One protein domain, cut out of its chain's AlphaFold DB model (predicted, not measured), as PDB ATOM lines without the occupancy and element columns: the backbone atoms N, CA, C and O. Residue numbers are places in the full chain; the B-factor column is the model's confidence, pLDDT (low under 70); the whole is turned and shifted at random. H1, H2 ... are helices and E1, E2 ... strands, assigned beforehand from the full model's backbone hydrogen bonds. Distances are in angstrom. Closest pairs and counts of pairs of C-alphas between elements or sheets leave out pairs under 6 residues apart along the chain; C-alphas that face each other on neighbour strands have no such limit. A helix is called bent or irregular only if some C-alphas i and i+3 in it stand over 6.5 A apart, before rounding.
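What this domain is: This is residues 9 to 15 and 23 to 138 of the 142 residues of an uncharacterized protein of Jimgerdemannia flammicorona (UniProt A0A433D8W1). A small sheet, with E2, E3 and E4 side by side and parallel and E1 meeting E4 at a point, has helix H2 packed over one face. Helices H1 and H4 pack on each other at a steep tilt; H1 reaches the sheet with residues 30 to 37, and the small hairpin of E5 and E6 lies far out at one end of the longest axis. The 123 printed residues include four named helices and six named strands, in the order E1 E2 H1 H2 E3 H3 E4 E5 E6 H4. The larger sheet runs E1 E4 E3 E2, mixed; the class is mixed, helices and strands. The whole is compact, with a radius of gyration of the C-alphas of 14.3 A and spans of 44 by 35 by 26 A.

Where its parts are: E1, residues 11 to 13, begins at C-alpha (168.340, 153.926, 137.930). After the cut come E2, residues 26 to 28, and H1, residues 30 to 47, 23.5 A long. H2, residues 68 to 77, is 14.2 A long. E3 is residues 81 to 84, with C-alpha 81 at (160.759, 142.346, 134.699), H3 residues 88 to 91 and E4 residues 99 to 101. E5 is residues 105 to 107 and E6 residues 114 to 116. H4, residues 122 to 138, is 25.1 A long and ends at C-alpha (160.990, 143.268, 149.569).

How they stand to each other: E3 is parallel to E2, at 21 degrees, with N 83 and O 27 at 2.8 A, and parallel to E4, at 20 degrees, with N 100 and O 82 at 2.8 A. E1 and E4 meet only at a point, C-alphas 12 and 100 facing each other at 5.6 A. E2, H1, H2, E3 and E3, H3, E4 are strand-helix-strand units, parallel neighbour strands with helices between; the crossover of the second is right-handed. H2 is on the sheet at a height of 9.3 A, over E3, and runs along the strands, 11 degrees from E3 on the local plane; the closest C-alphas of H2 and E3, those of Ala 75 and Leu 82, are 6.0 A apart. H3 only grazes the sheet with residues 88 to 90, and H1 only grazes it with residues 30 to 37. H1 touches H4, the same way at a steep tilt of 45 degrees; their closest C-alphas, those of Val 35 and Lys 126, are 5.5 A apart. H4 is not on the sheet. E5 and E6 form an antiparallel hairpin at 161 degrees, with N 106 and O 115 at 2.8 A. H1 has a kink of 71 degrees near residue 41; H1 and H4 are irregular, C-alphas 43 and 46 being 7.6 A apart and C-alphas 135 and 138 8.1 A. In H2 every O i to N i+4 pair is within hydrogen-bond range, in H4 12 of 13 and in H1 5 of 14, beside 5 of 15 O i to N i+3 pairs; H3 is too short for an O i to N i+4 pair.

The domain as a whole: The two C-alphas farthest apart, those of Asn 77 and Asn 110, are 44.2 A apart. Residues 16 to 22 are not printed, and C-alphas 15 and 23 are 16.1 A apart across this cut. The link from H1 to H2, residues 48 to 67, is long; in it residues 55 to 56 pair in parallel with residues 26 to 27 of E2. The mean pLDDT of the printed part is 73.1, and 43 residues are under 70, among them residues 9 to 15, 33 to 42 and 103 to 113.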
ATOM      1  N   PHE A   9     173.927 153.482 143.761       42.19
ATOM      2  CA  PHE A   9     173.006 154.239 142.917       42.19
ATOM      3  C   PHE A   9     172.388 153.273 141.908       42.19
ATOM      4  O   PHE A   9     173.118 152.585 141.198       42.19
ATOM      5  N   PHE A  10     171.056 153.235 141.864       51.59
ATOM      6  CA  PHE A  10     170.278 152.506 140.865       51.59
ATOM      7  C   PHE A  10     169.450 153.506 140.064       51.59
ATOM      8  O   PHE A  10     168.874 154.433 140.635       51.59
ATOM      9  N   ALA A  11     169.362 153.298 138.753       41.97
ATOM     10  CA  ALA A  11     168.340 153.926 137.930       41.97
ATOM     11  C   ALA A  11     167.187 152.925 137.786       41.97
ATOM     12  O   ALA A  11     167.260 151.989 136.993       41.97
ATOM     13  N   LEU A  12     166.145 153.096 138.598       46.38
ATOM     14  CA  LEU A  12     164.921 152.305 138.499       46.38
ATOM     15  C   LEU A  12     163.961 153.007 137.539       46.38
ATOM     16  O   LEU A  12     163.585 154.156 137.776       46.38
ATOM     17  N   ARG A  13     163.560 152.319 136.467       45.78
ATOM     18  CA  ARG A  13     162.448 152.750 135.618       45.78
ATOM     19  C   ARG A  13     161.278 151.800 135.847       45.78
ATOM     20  O   ARG A  13     161.197 150.735 135.244       45.78
ATOM     21  N   TRP A  14     160.388 152.200 136.749       47.56
ATOM     22  CA  TRP A  14     159.120 151.513 136.975       47.56
ATOM     23  C   TRP A  14     158.065 152.036 135.999       47.56
ATOM     24  O   TRP A  14     157.867 153.247 135.896       47.56
ATOM     25  N   CYS A  15     157.386 151.133 135.289       40.94
ATOM     26  CA  CYS A  15     156.155 151.474 134.580       40.94
ATOM     27  C   CYS A  15     155.019 151.579 135.609       40.94
ATOM     28  O   CYS A  15     154.881 150.732 136.485       40.94
ATOM     29  N   VAL A  23     153.173 137.937 141.730       67.88
ATOM     30  CA  VAL A  23     154.446 137.364 142.187       67.88
ATOM     31  C   VAL A  23     155.561 137.860 141.269       67.88
ATOM     32  O   VAL A  23     155.482 137.645 140.059       67.88
ATOM     33  N   PHE A  24     156.556 138.552 141.825       69.88
ATOM     34  CA  PHE A  24     157.645 139.118 141.038       69.88
ATOM     35  C   PHE A  24     158.401 138.015 140.293       69.88
ATOM     36  O   PHE A  24     158.801 136.997 140.865       69.88
ATOM     37  N   LYS A  25     158.579 138.231 138.991       77.62
ATOM     38  CA  LYS A  25     159.244 137.324 138.060       77.62
ATOM     39  C   LYS A  25     160.211 138.134 137.224       77.62
ATOM     40  O   LYS A  25     159.821 139.148 136.648       77.62
ATOM     41  N   CYS A  26     161.457 137.689 137.124       77.94
ATOM     42  CA  CYS A  26     162.477 138.418 136.388       77.94
ATOM     43  C   CYS A  26     163.171 137.569 135.323       77.94
ATOM     44  O   CYS A  26     163.119 136.336 135.328       77.94
ATOM     45  N   LYS A  27     163.786 138.261 134.367       85.06
ATOM     46  CA  LYS A  27     164.677 137.706 133.348       85.06
ATOM     47  C   LYS A  27     165.982 138.486 133.407       85.06
ATOM     48  O   LYS A  27     165.949 139.715 133.425       85.06
ATOM     49  N   PHE A  28     167.108 137.787 133.456       80.12
ATOM     50  CA  PHE A  28     168.427 138.413 133.408       80.12
ATOM     51  C   PHE A  28     168.950 138.439 131.981       80.12
ATOM     52  O   PHE A  28     168.725 137.492 131.223       80.12
ATOM     53  N   ASP A  29     169.685 139.493 131.642       76.88
ATOM     54  CA  ASP A  29     170.498 139.485 130.432       76.88
ATOM     55  C   ASP A  29     171.629 138.437 130.497       76.88
ATOM     56  O   ASP A  29     171.934 137.825 131.534       76.88
ATOM     57  N   GLU A  30     172.283 138.236 129.356       73.50
ATOM     58  CA  GLU A  30     173.382 137.284 129.220       73.50
ATOM     59  C   GLU A  30     174.625 137.624 130.053       73.50
ATOM     60  O   GLU A  30     175.363 136.721 130.458       73.50
ATOM     61  N   HIS A  31     174.845 138.900 130.371       71.62
ATOM     62  CA  HIS A  31     175.963 139.342 131.200       71.62
ATOM     63  C   HIS A  31     175.789 138.952 132.670       71.62
ATOM     64  O   HIS A  31     176.783 138.856 133.406       71.62
ATOM     65  N   PHE A  32     174.555 138.687 133.095       72.69
ATOM     66  CA  PHE A  32     174.214 138.354 134.473       72.69
ATOM     67  C   PHE A  32     173.778 136.909 134.699       72.69
ATOM     68  O   PHE A  32     173.904 136.412 135.823       72.69
ATOM     69  N   LEU A  33     173.385 136.193 133.645       68.38
ATOM     70  CA  LEU A  33     173.024 134.771 133.693       68.38
ATOM     71  C   LEU A  33     174.028 133.898 134.464       68.38
ATOM     72  O   LEU A  33     173.649 133.141 135.361       68.38
ATOM     73  N   ASP A  34     175.317 134.015 134.134       65.88
ATOM     74  CA  ASP A  34     176.378 133.181 134.717       65.88
ATOM     75  C   ASP A  34     176.600 133.456 136.213       65.88
ATOM     76  O   ASP A  34     177.046 132.580 136.959       65.88
ATOM     77  N   VAL A  35     176.292 134.676 136.656       66.06
ATOM     78  CA  VAL A  35     176.454 135.121 138.044       66.06
ATOM     79  C   VAL A  35     175.269 134.659 138.894       66.06
ATOM     80  O   VAL A  35     175.438 134.189 140.023       66.06
ATOM     81  N   VAL A  36     174.069 134.734 138.323       67.44
ATOM     82  CA  VAL A  36     172.806 134.500 139.020       67.44
ATOM     83  C   VAL A  36     172.492 133.007 139.171       67.44
ATOM     84  O   VAL A  36     172.117 132.569 140.263       67.44
ATOM     85  N   ARG A  37     172.714 132.203 138.117       64.31
ATOM     86  CA  ARG A  37     172.260 130.801 138.016       64.31
ATOM     87  C   ARG A  37     172.697 129.874 139.149       64.31
ATOM     88  O   ARG A  37     171.919 129.032 139.579       64.31
ATOM     89  N   ARG A  38     173.947 129.963 139.611       58.34
ATOM     90  CA  ARG A  38     174.517 128.920 140.492       58.34
ATOM     91  C   ARG A  38     174.523 129.256 141.970       58.34
ATOM     92  O   ARG A  38     174.635 128.351 142.784       58.34
ATOM     93  N   ASN A  39     174.470 130.535 142.319       61.25
ATOM     94  CA  ASN A  39     174.796 130.950 143.677       61.25
ATOM     95  C   ASN A  39     173.774 131.906 144.275       61.25
ATOM     96  O   ASN A  39     173.328 131.684 145.392       61.25
ATOM     97  N   VAL A  40     173.393 132.940 143.526       65.38
ATOM     98  CA  VAL A  40     172.427 133.938 143.993       65.38
ATOM     99  C   VAL A  40     171.041 133.299 144.063       65.38
ATOM    100  O   VAL A  40     170.384 133.363 145.095       65.38
ATOM    101  N   LEU A  41     170.625 132.578 143.016       67.12
ATOM    102  CA  LEU A  41     169.313 131.927 143.023       67.12
ATOM    103  C   LEU A  41     169.168 130.858 144.093       67.12
ATOM    104  O   LEU A  41     168.117 130.778 144.710       67.12
ATOM    105  N   ALA A  42     170.203 130.054 144.331       68.06
ATOM    106  CA  ALA A  42     170.154 129.027 145.366       68.06
ATOM    107  C   ALA A  42     169.983 129.634 146.768       68.06
ATOM    108  O   ALA A  42     169.292 129.055 147.600       68.06
ATOM    109  N   GLU A  43     170.585 130.801 147.011       73.19
ATOM    110  CA  GLU A  43     170.488 131.510 148.286       73.19
ATOM    111  C   GLU A  43     169.112 132.156 148.489       73.19
ATOM    112  O   GLU A  43     168.570 132.101 149.590       73.19
ATOM    113  N   PHE A  44     168.530 132.741 147.438       70.69
ATOM    114  CA  PHE A  44     167.312 133.545 147.573       70.69
ATOM    115  C   PHE A  44     166.026 132.867 147.109       70.69
ATOM    116  O   PHE A  44     164.950 133.397 147.367       70.69
ATOM    117  N   LYS A  45     166.100 131.690 146.476       72.81
ATOM    118  CA  LYS A  45     164.934 130.979 145.924       72.81
ATOM    119  C   LYS A  45     163.782 130.861 146.920       72.81
ATOM    120  O   LYS A  45     162.637 131.071 146.549       72.81
ATOM    121  N   SER A  46     164.091 130.529 148.175       72.25
ATOM    122  CA  SER A  46     163.096 130.293 149.229       72.25
ATOM    123  C   SER A  46     162.366 131.549 149.697       72.25
ATOM    124  O   SER A  46     161.400 131.430 150.442       72.25
ATOM    125  N   HIS A  47     162.844 132.734 149.319       70.06
ATOM    126  CA  HIS A  47     162.207 133.994 149.677       70.06
ATOM    127  C   HIS A  47     161.104 134.401 148.701       70.06
ATOM    128  O   HIS A  47     160.290 135.236 149.069       70.06
ATOM    129  N   PHE A  48     161.045 133.788 147.515       67.94
ATOM    130  CA  PHE A  48     160.041 134.106 146.506       67.94
ATOM    131  C   PHE A  48     158.821 133.197 146.606       67.94
ATOM    132  O   PHE A  48     158.931 132.001 146.881       67.94
ATOM    133  N   THR A  49     157.648 133.760 146.312       69.12
ATOM    134  CA  THR A  49     156.377 133.009 146.311       69.12
ATOM    135  C   THR A  49     156.342 131.910 145.234       69.12
ATOM    136  O   THR A  49     155.714 130.873 145.438       69.12
ATOM    137  N   ASP A  50     157.040 132.105 144.110       71.31
ATOM    138  CA  ASP A  50     157.201 131.124 143.024       71.31
ATOM    139  C   ASP A  50     158.700 130.921 142.718       71.31
ATOM    140  O   ASP A  50     159.236 131.561 141.815       71.31
ATOM    141  N   PRO A  51     159.413 130.066 143.477       67.88
ATOM    142  CA  PRO A  51     160.864 129.892 143.357       67.88
ATOM    143  C   PRO A  51     161.312 129.375 141.986       67.88
ATOM    144  O   PRO A  51     162.402 129.711 141.518       67.88
ATOM    145  N   ASP A  52     160.506 128.512 141.364       68.50
ATOM    146  CA  ASP A  52     160.804 127.893 140.070       68.50
ATOM    147  C   ASP A  52     160.414 128.807 138.902       68.50
ATOM    148  O   ASP A  52     161.064 128.777 137.861       68.50
ATOM    149  N   GLY A  53     159.409 129.664 139.090       65.12
ATOM    150  CA  GLY A  53     159.043 130.712 138.146       65.12
ATOM    151  C   GLY A  53     159.766 132.041 138.363       65.12
ATOM    152  O   GLY A  53     159.580 132.939 137.547       65.12
ATOM    153  N   PHE A  54     160.582 132.193 139.410       64.81
ATOM    154  CA  PHE A  54     161.215 133.462 139.787       64.81
ATOM    155  C   PHE A  54     162.154 133.998 138.698       64.81
ATOM    156  O   PHE A  54     162.052 135.166 138.325       64.81
ATOM    157  N   VAL A  55     163.011 133.139 138.135       70.81
ATOM    158  CA  VAL A  55     163.947 133.514 137.066       70.81
ATOM    159  C   VAL A  55     163.671 132.735 135.804       70.81
ATOM    160  O   VAL A  55     163.596 131.511 135.843       70.81
ATOM    161  N   ASP A  56     163.592 133.464 134.694       66.94
ATOM    162  CA  ASP A  56     163.687 132.869 133.368       66.94
ATOM    163  C   ASP A  56     165.062 133.001 132.758       66.94
ATOM    164  O   ASP A  56     165.833 133.928 133.021       66.94
ATOM    165  N   ASP A  57     165.309 132.074 131.858       66.31
ATOM    166  CA  ASP A  57     166.633 131.746 131.414       66.31
ATOM    167  C   ASP A  57     166.699 131.846 129.899       66.31
ATOM    168  O   ASP A  57     166.128 131.028 129.176       66.31
ATOM    169  N   VAL A  58     167.402 132.869 129.414       67.12
ATOM    170  CA  VAL A  58     167.528 133.097 127.973       67.12
ATOM    171  C   VAL A  58     168.240 131.943 127.258       67.12
ATOM    172  O   VAL A  58     167.999 131.744 126.069       67.12
ATOM    173  N   ASP A  59     169.047 131.127 127.960       64.00
ATOM    174  CA  ASP A  59     169.599 129.893 127.384       64.00
ATOM    175  C   ASP A  59     168.528 128.804 127.245       64.00
ATOM    176  O   ASP A  59     168.496 128.115 126.228       64.00
ATOM    177  N   ILE A  60     167.667 128.622 128.255       66.25
ATOM    178  CA  ILE A  60     166.611 127.587 128.238       66.25
ATOM    179  C   ILE A  60     165.543 127.928 127.193       66.25
ATOM    180  O   ILE A  60     165.037 127.034 126.519       66.25
ATOM    181  N   GLU A  61     165.244 129.212 127.014       69.94
ATOM    182  CA  GLU A  61     164.320 129.696 125.984       69.94
ATOM    183  C   GLU A  61     164.926 129.735 124.572       69.94
ATOM    184  O   GLU A  61     164.210 129.988 123.605       69.94
ATOM    185  N   GLY A  62     166.234 129.491 124.429       74.56
ATOM    186  CA  GLY A  62     166.916 129.511 123.133       74.56
ATOM    187  C   GLY A  62     167.110 130.911 122.539       74.56
ATOM    188  O   GLY A  62     167.316 131.032 121.333       74.56
ATOM    189  N   ILE A  63     167.066 131.960 123.367       77.00
ATOM    190  CA  ILE A  63     167.220 133.366 122.952       77.00
ATOM    191  C   ILE A  63     168.552 133.988 123.402       77.00
ATOM    192  O   ILE A  63     168.739 135.200 123.318       77.00
ATOM    193  N   ARG A  64     169.507 133.174 123.864       78.88
ATOM    194  CA  ARG A  64     170.875 133.627 124.155       78.88
ATOM    195  C   ARG A  64     171.554 134.172 122.892       78.88
ATOM    196  O   ARG A  64     171.494 133.533 121.841       78.88
ATOM    197  N   GLY A  65     172.249 135.306 123.014       78.75
ATOM    198  CA  GLY A  65     172.956 135.960 121.908       78.75
ATOM    199  C   GLY A  65     172.044 136.655 120.892       78.75
ATOM    200  O   GLY A  65     172.526 137.067 119.838       78.75
ATOM    201  N   GLN A  66     170.741 136.754 121.178       85.50
ATOM    202  CA  GLN A  66     169.826 137.628 120.444       85.50
ATOM    203  C   GLN A  66     170.030 139.086 120.874       85.50
ATOM    204  O   GLN A  66     170.633 139.354 121.911       85.50
ATOM    205  N   ASP A  67     169.518 140.024 120.081       86.50
ATOM    206  CA  ASP A  67     169.558 141.445 120.427       86.50
ATOM    207  C   ASP A  67     168.678 141.798 121.643       86.50
ATOM    208  O   ASP A  67     167.723 141.093 121.991       86.50
ATOM    209  N   ASP A  68     168.985 142.936 122.272       84.12
ATOM    210  CA  ASP A  68     168.287 143.434 123.461       84.12
ATOM    211  C   ASP A  68     166.780 143.599 123.250       84.12
ATOM    212  O   ASP A  68     165.996 143.355 124.167       84.12
ATOM    213  N   ALA A  69     166.350 143.980 122.042       87.12
ATOM    214  CA  ALA A  69     164.934 144.149 121.729       87.12
ATOM    215  C   ALA A  69     164.198 142.808 121.784       87.12
ATOM    216  O   ALA A  69     163.101 142.721 122.339       87.12
ATOM    217  N   THR A  70     164.820 141.747 121.281       88.12
ATOM    218  CA  THR A  70     164.295 140.384 121.338       88.12
ATOM    219  C   THR A  70     164.191 139.898 122.781       88.12
ATOM    220  O   THR A  70     163.135 139.409 123.191       88.12
ATOM    221  N   VAL A  71     165.242 140.085 123.586       86.38
ATOM    222  CA  VAL A  71     165.239 139.697 125.008       86.38
ATOM    223  C   VAL A  71     164.155 140.451 125.786       86.38
ATOM    224  O   VAL A  71     163.432 139.854 126.591       86.38
ATOM    225  N   LEU A  72     163.990 141.744 125.509       87.62
ATOM    226  CA  LEU A  72     162.978 142.604 126.117       87.62
ATOM    227  C   LEU A  72     161.550 142.175 125.753       87.62
ATOM    228  O   LEU A  72     160.704 142.046 126.638       87.62
ATOM    229  N   ILE A  73     161.288 141.891 124.473       87.56
ATOM    230  CA  ILE A  73     159.990 141.384 123.998       87.56
ATOM    231  C   ILE A  73     159.667 140.042 124.661       87.56
ATOM    232  O   ILE A  73     158.541 139.825 125.107       87.56
ATOM    233  N   HIS A  74     160.648 139.149 124.778       87.56
ATOM    234  CA  HIS A  74     160.467 137.872 125.467       87.56
ATOM    235  C   HIS A  74     160.152 138.049 126.953       87.56
ATOM    236  O   HIS A  74     159.260 137.372 127.470       87.56
ATOM    237  N   ALA A  75     160.828 138.975 127.642       85.44
ATOM    238  CA  ALA A  75     160.512 139.306 129.031       85.44
ATOM    239  C   ALA A  75     159.061 139.794 129.167       85.44
ATOM    240  O   ALA A  75     158.318 139.295 130.010       85.44
ATOM    241  N   ALA A  76     158.624 140.691 128.280       87.25
ATOM    242  CA  ALA A  76     157.257 141.200 128.282       87.25
ATOM    243  C   ALA A  76     156.222 140.092 128.012       87.25
ATOM    244  O   ALA A  76     155.250 139.958 128.753       87.25
ATOM    245  N   ASN A  77     156.455 139.241 127.008       86.88
ATOM    246  CA  ASN A  77     155.549 138.145 126.644       86.88
ATOM    247  C   ASN A  77     155.413 137.078 127.739       86.88
ATOM    248  O   ASN A  77     154.385 136.408 127.825       86.88
ATOM    249  N   THR A  78     156.444 136.909 128.567       83.75
ATOM    250  CA  THR A  78     156.464 135.939 129.672       83.75
ATOM    251  C   THR A  78     156.055 136.544 131.014       83.75
ATOM    252  O   THR A  78     156.029 135.841 132.025       83.75
ATOM    253  N   GLY A  79     155.691 137.827 131.042       82.94
ATOM    254  CA  GLY A  79     155.224 138.487 132.252       82.94
ATOM    255  C   GLY A  79     156.328 138.838 133.241       82.94
ATOM    256  O   GLY A  79     156.141 138.665 134.445       82.94
ATOM    257  N   ARG A  80     157.496 139.259 132.744       83.31
ATOM    258  CA  ARG A  80     158.718 139.376 133.547       83.31
ATOM    259  C   ARG A  80     159.362 140.740 133.472       83.31
ATOM    260  O   ARG A  80     159.522 141.307 132.393       83.31
ATOM    261  N   THR A  81     159.860 141.197 134.612       85.06
ATOM    262  CA  THR A  81     160.759 142.346 134.699       85.06
ATOM    263  C   THR A  81     162.123 141.979 134.114       85.06
ATOM    264  O   THR A  81     162.745 140.996 134.526       85.06
ATOM    265  N   LEU A  82     162.619 142.773 133.164       84.88
ATOM    266  CA  LEU A  82     163.978 142.595 132.645       84.88
ATOM    267  C   LEU A  82     164.992 143.201 133.623       84.88
ATOM    268  O   LEU A  82     164.833 144.347 134.032       84.88
ATOM    269  N   ILE A  83     166.044 142.462 133.969       82.75
ATOM    270  CA  ILE A  83     167.191 142.951 134.741       82.75
ATOM    271  C   ILE A  83     168.425 142.925 133.837       82.75
ATOM    272  O   ILE A  83     168.866 141.853 133.419       82.75
ATOM    273  N   THR A  84     168.992 144.096 133.555       82.69
ATOM    274  CA  THR A  84     170.114 144.245 132.614       82.69
ATOM    275  C   THR A  84     171.116 145.302 133.066       82.69
ATOM    276  O   THR A  84     170.769 146.159 133.875       82.69
ATOM    277  N   ASN A  85     172.371 145.258 132.614       79.62
ATOM    278  CA  ASN A  85     173.278 146.414 132.703       79.62
ATOM    279  C   ASN A  85     173.323 147.227 131.414       79.62
ATOM    280  O   ASN A  85     173.975 148.280 131.410       79.62
ATOM    281  N   ASP A  86     172.654 146.761 130.358       82.62
ATOM    282  CA  ASP A  86     172.650 147.447 129.088       82.62
ATOM    283  C   ASP A  86     171.834 148.729 129.183       82.62
ATOM    284  O   ASP A  86     170.695 148.813 129.651       82.62
ATOM    285  N   ALA A  87     172.516 149.777 128.776       81.31
ATOM    286  CA  ALA A  87     172.031 151.116 128.728       81.31
ATOM    287  C   ALA A  87     170.997 151.353 127.643       81.31
ATOM    288  O   ALA A  87     170.107 152.199 127.811       81.31
ATOM    289  N   ASP A  88     171.190 150.650 126.539       83.69
ATOM    290  CA  ASP A  88     170.560 150.927 125.269       83.69
ATOM    291  C   ASP A  88     169.100 150.476 125.282       83.69
ATOM    292  O   ASP A  88     168.284 150.995 124.520       83.69
ATOM    293  N   VAL A  89     168.721 149.666 126.279       82.31
ATOM    294  CA  VAL A  89     167.334 149.308 126.590       82.31
ATOM    295  C   VAL A  89     166.420 150.522 126.804       82.31
ATOM    296  O   VAL A  89     165.219 150.428 126.578       82.31
ATOM    297  N   PHE A  90     166.950 151.692 127.187       79.62
ATOM    298  CA  PHE A  90     166.138 152.914 127.291       79.62
ATOM    299  C   PHE A  90     165.700 153.490 125.940       79.62
ATOM    300  O   PHE A  90     164.808 154.335 125.910       79.62
ATOM    301  N   PHE A  91     166.317 153.060 124.840       85.25
ATOM    302  CA  PHE A  91     165.915 153.421 123.480       85.25
ATOM    303  C   PHE A  91     164.990 152.375 122.847       85.25
ATOM    304  O   PHE A  91     164.563 152.548 121.705       85.25
ATOM    305  N   LEU A  92     164.681 151.300 123.575       86.06
ATOM    306  CA  LEU A  92     163.799 150.224 123.141       86.06
ATOM    307  C   LEU A  92     162.366 150.437 123.661       86.06
ATOM    308  O   LEU A  92     162.150 151.252 124.561       86.06
ATOM    309  N   PRO A  93     161.368 149.734 123.088       83.50
ATOM    310  CA  PRO A  93     159.993 149.784 123.579       83.50
ATOM    311  C   PRO A  93     159.892 149.397 125.058       83.50
ATOM    312  O   PRO A  93     160.600 148.510 125.516       83.50
ATOM    313  N   ASP A  94     158.980 150.016 125.804       82.56
ATOM    314  CA  ASP A  94     158.837 149.733 127.233       82.56
ATOM    315  C   ASP A  94     158.379 148.286 127.492       82.56
ATOM    316  O   ASP A  94     157.454 147.780 126.854       82.56
ATOM    317  N   ASN A  95     158.991 147.631 128.483       82.88
ATOM    318  CA  ASN A  95     158.473 146.381 129.028       82.88
ATOM    319  C   ASN A  95     157.323 146.692 129.992       82.88
ATOM    320  O   ASN A  95     157.523 147.355 131.013       82.88
ATOM    321  N   THR A  96     156.133 146.168 129.696       82.75
ATOM    322  CA  THR A  96     154.925 146.312 130.522       82.75
ATOM    323  C   THR A  96     155.135 145.854 131.971       82.75
ATOM    324  O   THR A  96     154.510 146.389 132.877       82.75
ATOM    325  N   TYR A  97     156.057 144.915 132.208       81.62
ATOM    326  CA  TYR A  97     156.405 144.386 133.533       81.62
ATOM    327  C   TYR A  97     157.643 145.065 134.151       81.62
ATOM    328  O   TYR A  97     158.152 144.635 135.185       81.62
ATOM    329  N   GLY A  98     158.139 146.137 133.529       82.31
ATOM    330  CA  GLY A  98     159.251 146.946 134.017       82.31
ATOM    331  C   GLY A  98     160.632 146.484 133.551       82.31
ATOM    332  O   GLY A  98     160.843 145.380 133.043       82.31
ATOM    333  N   THR A  99     161.614 147.368 133.709       82.31
ATOM    334  CA  THR A  99     163.022 147.080 133.420       82.31
ATOM    335  C   THR A  99     163.901 147.708 134.493       82.31
ATOM    336  O   THR A  99     163.857 148.916 134.732       82.31
ATOM    337  N   ILE A 100     164.715 146.879 135.137       80.12
ATOM    338  CA  ILE A 100     165.717 147.285 136.113       80.12
ATOM    339  C   ILE A 100     167.057 147.336 135.392       80.12
ATOM    340  O   ILE A 100     167.628 146.301 135.044       80.12
ATOM    341  N   VAL A 101     167.575 148.548 135.202       80.19
ATOM    342  CA  VAL A 101     168.911 148.728 134.643       80.19
ATOM    343  C   VAL A 101     169.915 148.892 135.779       80.19
ATOM    344  O   VAL A 101     169.975 149.920 136.457       80.19
ATOM    345  N   LEU A 102     170.737 147.870 135.981       76.12
ATOM    346  CA  LEU A 102     171.825 147.824 136.949       76.12
ATOM    347  C   LEU A 102     173.021 148.634 136.448       76.12
ATOM    348  O   LEU A 102     174.093 148.109 136.146       76.12
ATOM    349  N   ARG A 103     172.836 149.952 136.387       69.81
ATOM    350  CA  ARG A 103     173.922 150.905 136.172       69.81
ATOM    351  C   ARG A 103     174.383 151.420 137.511       69.81
ATOM    352  O   ARG A 103     173.712 152.226 138.145       69.81
ATOM    353  N   GLY A 104     175.535 150.940 137.938       69.12
ATOM    354  CA  GLY A 104     176.059 151.322 139.225       69.12
ATOM    355  C   GLY A 104     177.496 150.901 139.411       69.12
ATOM    356  O   GLY A 104     178.201 150.459 138.500       69.12
ATOM    357  N   GLY A 105     177.918 151.057 140.644       68.06
ATOM    358  CA  GLY A 105     179.239 150.745 141.101       68.06
ATOM    359  C   GLY A 105     179.236 150.684 142.610       68.06
ATOM    360  O   GLY A 105     178.283 151.103 143.266       68.06
ATOM    361  N   VAL A 106     180.309 150.141 143.150       67.56
ATOM    362  CA  VAL A 106     180.530 150.150 144.584       67.56
ATOM    363  C   VAL A 106     181.396 151.348 144.901       67.56
ATOM    364  O   VAL A 106     182.462 151.533 144.311       67.56
ATOM    365  N   ARG A 107     180.941 152.157 145.851       65.31
ATOM    366  CA  ARG A 107     181.815 153.101 146.531       65.31
ATOM    367  C   ARG A 107     182.494 152.379 147.686       65.31
ATOM    368  O   ARG A 107     181.811 151.869 148.573       65.31
ATOM    369  N   GLU A 108     183.821 152.347 147.683       65.25
ATOM    370  CA  GLU A 108     184.569 151.890 148.853       65.25
ATOM    371  C   GLU A 108     184.284 152.816 150.041       65.25
ATOM    372  O   GLU A 108     184.396 154.034 149.924       65.25
ATOM    373  N   VAL A 109     183.955 152.244 151.203       59.41
ATOM    374  CA  VAL A 109     183.641 152.990 152.443       59.41
ATOM    375  C   VAL A 109     184.712 154.013 152.794       59.41
ATOM    376  O   VAL A 109     184.407 155.120 153.227       59.41
ATOM    377  N   ASN A 110     185.971 153.626 152.593       60.28
ATOM    378  CA  ASN A 110     187.147 154.402 152.974       60.28
ATOM    379  C   ASN A 110     187.960 154.862 151.756       60.28
ATOM    380  O   ASN A 110     189.060 155.385 151.916       60.28
ATOM    381  N   GLY A 111     187.441 154.641 150.546       57.97
ATOM    382  CA  GLY A 111     188.105 154.992 149.300       57.97
ATOM    383  C   GLY A 111     187.430 156.197 148.640       57.97
ATOM    384  O   GLY A 111     186.204 156.332 148.684       57.97
ATOM    385  N   PRO A 112     188.188 157.084 147.976       53.94
ATOM    386  CA  PRO A 112     187.599 158.152 147.168       53.94
ATOM    387  C   PRO A 112     186.933 157.617 145.886       53.94
ATOM    388  O   PRO A 112     186.287 158.373 145.164       53.94
ATOM    389  N   SER A 113     187.111 156.329 145.581       65.19
ATOM    390  CA  SER A 113     186.901 155.767 144.254       65.19
ATOM    391  C   SER A 113     185.546 155.082 144.119       65.19
ATOM    392  O   SER A 113     185.206 154.152 144.850       65.19
ATOM    393  N   TRP A 114     184.786 155.528 143.122       70.31
ATOM    394  CA  TRP A 114     183.644 154.805 142.582       70.31
ATOM    395  C   TRP A 114     184.133 153.712 141.626       70.31
ATOM    396  O   TRP A 114     184.817 154.002 140.640       70.31
ATOM    397  N   CYS A 115     183.765 152.460 141.891       71.19
ATOM    398  CA  CYS A 115     184.104 151.325 141.038       71.19
ATOM    399  C   CYS A 115     182.870 150.831 140.291       71.19
ATOM    400  O   CYS A 115     182.017 150.175 140.876       71.19
ATOM    401  N   ASN A 116     182.792 151.120 138.989       75.88
ATOM    402  CA  ASN A 116     181.711 150.632 138.127       75.88
ATOM    403  C   ASN A 116     181.611 149.102 138.153       75.88
ATOM    404  O   ASN A 116     182.629 148.418 138.052       75.88
ATOM    405  N   LEU A 117     180.380 148.585 138.155       74.38
ATOM    406  CA  LEU A 117     180.069 147.151 138.151       74.38
ATOM    407  C   LEU A 117     180.789 146.390 137.024       74.38
ATOM    408  O   LEU A 117     181.241 145.260 137.200       74.38
ATOM    409  N   ASN A 118     180.968 147.044 135.873       72.69
ATOM    410  CA  ASN A 118     181.650 146.477 134.709       72.69
ATOM    411  C   ASN A 118     183.127 146.136 134.979       72.69
ATOM    412  O   ASN A 118     183.688 145.296 134.280       72.69
ATOM    413  N   ARG A 119     183.752 146.754 135.992       76.81
ATOM    414  CA  ARG A 119     185.142 146.482 136.394       76.81
ATOM    415  C   ARG A 119     185.278 145.298 137.345       76.81
ATOM    416  O   ARG A 119     186.391 144.823 137.531       76.81
ATOM    417  N   PHE A 120     184.179 144.833 137.931       76.38
ATOM    418  CA  PHE A 120     184.212 143.687 138.825       76.38
ATOM    419  C   PHE A 120     184.367 142.389 138.056       76.38
ATOM    420  O   PHE A 120     183.755 142.184 137.000       76.38
ATOM    421  N   SER A 121     185.165 141.505 138.641       78.88
ATOM    422  CA  SER A 121     185.229 140.096 138.301       78.88
ATOM    423  C   SER A 121     183.870 139.423 138.510       78.88
ATOM    424  O   SER A 121     182.956 139.957 139.141       78.88
ATOM    425  N   ARG A 122     183.729 138.210 137.979       76.06
ATOM    426  CA  ARG A 122     182.504 137.417 138.114       76.06
ATOM    427  C   ARG A 122     182.116 137.181 139.583       76.06
ATOM    428  O   ARG A 122     180.936 137.291 139.910       76.06
ATOM    429  N   ASP A 123     183.087 136.889 140.446       75.62
ATOM    430  CA  ASP A 123     182.846 136.600 141.866       75.62
ATOM    431  C   ASP A 123     182.472 137.861 142.655       75.62
ATOM    432  O   ASP A 123     181.545 137.837 143.461       75.62
ATOM    433  N   GLU A 124     183.107 138.995 142.359       77.94
ATOM    434  CA  GLU A 124     182.722 140.287 142.939       77.94
ATOM    435  C   GLU A 124     181.309 140.688 142.495       77.94
ATOM    436  O   GLU A 124     180.491 141.091 143.320       77.94
ATOM    437  N   ARG A 125     180.960 140.503 141.211       76.94
ATOM    438  CA  ARG A 125     179.583 140.723 140.736       76.94
ATOM    439  C   ARG A 125     178.591 139.842 141.489       76.94
ATOM    440  O   ARG A 125     177.533 140.331 141.862       76.94
ATOM    441  N   LYS A 126     178.922 138.576 141.762       76.56
ATOM    442  CA  LYS A 126     178.074 137.688 142.574       76.56
ATOM    443  C   LYS A 126     177.812 138.274 143.960       76.56
ATOM    444  O   LYS A 126     176.655 138.326 144.369       76.56
ATOM    445  N   GLU A 127     178.849 138.717 144.669       75.31
ATOM    446  CA  GLU A 127     178.683 139.341 145.989       75.31
ATOM    447  C   GLU A 127     177.796 140.585 145.916       75.31
ATOM    448  O   GLU A 127     176.915 140.773 146.758       75.31
ATOM    449  N   VAL A 128     177.962 141.385 144.862       74.06
ATOM    450  CA  VAL A 128     177.099 142.536 144.592       74.06
ATOM    451  C   VAL A 128     175.640 142.124 144.416       74.06
ATOM    452  O   VAL A 128     174.770 142.703 145.063       74.06
ATOM    453  N   PHE A 129     175.353 141.124 143.582       75.88
ATOM    454  CA  PHE A 129     173.988 140.637 143.392       75.88
ATOM    455  C   PHE A 129     173.395 140.105 144.698       75.88
ATOM    456  O   PHE A 129     172.266 140.457 145.028       75.88
ATOM    457  N   CYS A 130     174.152 139.337 145.486       75.06
ATOM    458  CA  CYS A 130     173.692 138.890 146.802       75.06
ATOM    459  C   CYS A 130     173.347 140.069 147.723       75.06
ATOM    460  O   CYS A 130     172.340 140.023 148.423       75.06
ATOM    461  N   LEU A 131     174.143 141.141 147.719       73.12
ATOM    462  CA  LEU A 131     173.855 142.341 148.507       73.12
ATOM    463  C   LEU A 131     172.633 143.108 147.990       73.12
ATOM    464  O   LEU A 131     171.853 143.605 148.800       73.12
ATOM    465  N   LEU A 132     172.451 143.194 146.672       73.81
ATOM    466  CA  LEU A 132     171.273 143.800 146.052       73.81
ATOM    467  C   LEU A 132     170.003 143.061 146.477       73.81
ATOM    468  O   LEU A 132     169.081 143.671 147.016       73.81
ATOM    469  N   PHE A 133     169.996 141.740 146.302       74.19
ATOM    470  CA  PHE A 133     168.875 140.899 146.688       74.19
ATOM    471  C   PHE A 133     168.622 140.965 148.196       74.19
ATOM    472  O   PHE A 133     167.501 141.261 148.573       74.19
ATOM    473  N   ARG A 134     169.627 140.840 149.073       74.94
ATOM    474  CA  ARG A 134     169.414 140.938 150.536       74.94
ATOM    475  C   ARG A 134     168.801 142.261 150.994       74.94
ATOM    476  O   ARG A 134     167.975 142.250 151.899       74.94
ATOM    477  N   ASN A 135     169.230 143.387 150.422       72.31
ATOM    478  CA  ASN A 135     168.817 144.707 150.908       72.31
ATOM    479  C   ASN A 135     167.508 145.205 150.289       72.31
ATOM    480  O   ASN A 135     166.813 145.988 150.928       72.31
ATOM    481  N   TYR A 136     167.178 144.766 149.071       70.81
ATOM    482  CA  TYR A 136     166.062 145.316 148.296       70.81
ATOM    483  C   TYR A 136     165.039 144.259 147.852       70.81
ATOM    484  O   TYR A 136     164.158 144.571 147.056       70.81
ATOM    485  N   MET A 137     165.116 143.016 148.353       71.31
ATOM    486  CA  MET A 137     164.190 141.930 147.977       71.31
ATOM    487  C   MET A 137     162.723 142.326 148.108       71.31
ATOM    488  O   MET A 137     161.943 142.136 147.183       71.31
ATOM    489  N   ALA A 138     162.365 142.905 149.255       66.69
ATOM    490  CA  ALA A 138     160.990 143.268 149.569       66.69
ATOM    491  C   ALA A 138     160.452 144.384 148.662       66.69
ATOM    492  O   ALA A 138     159.246 144.470 148.453       66.69
TER     493      ALA A 138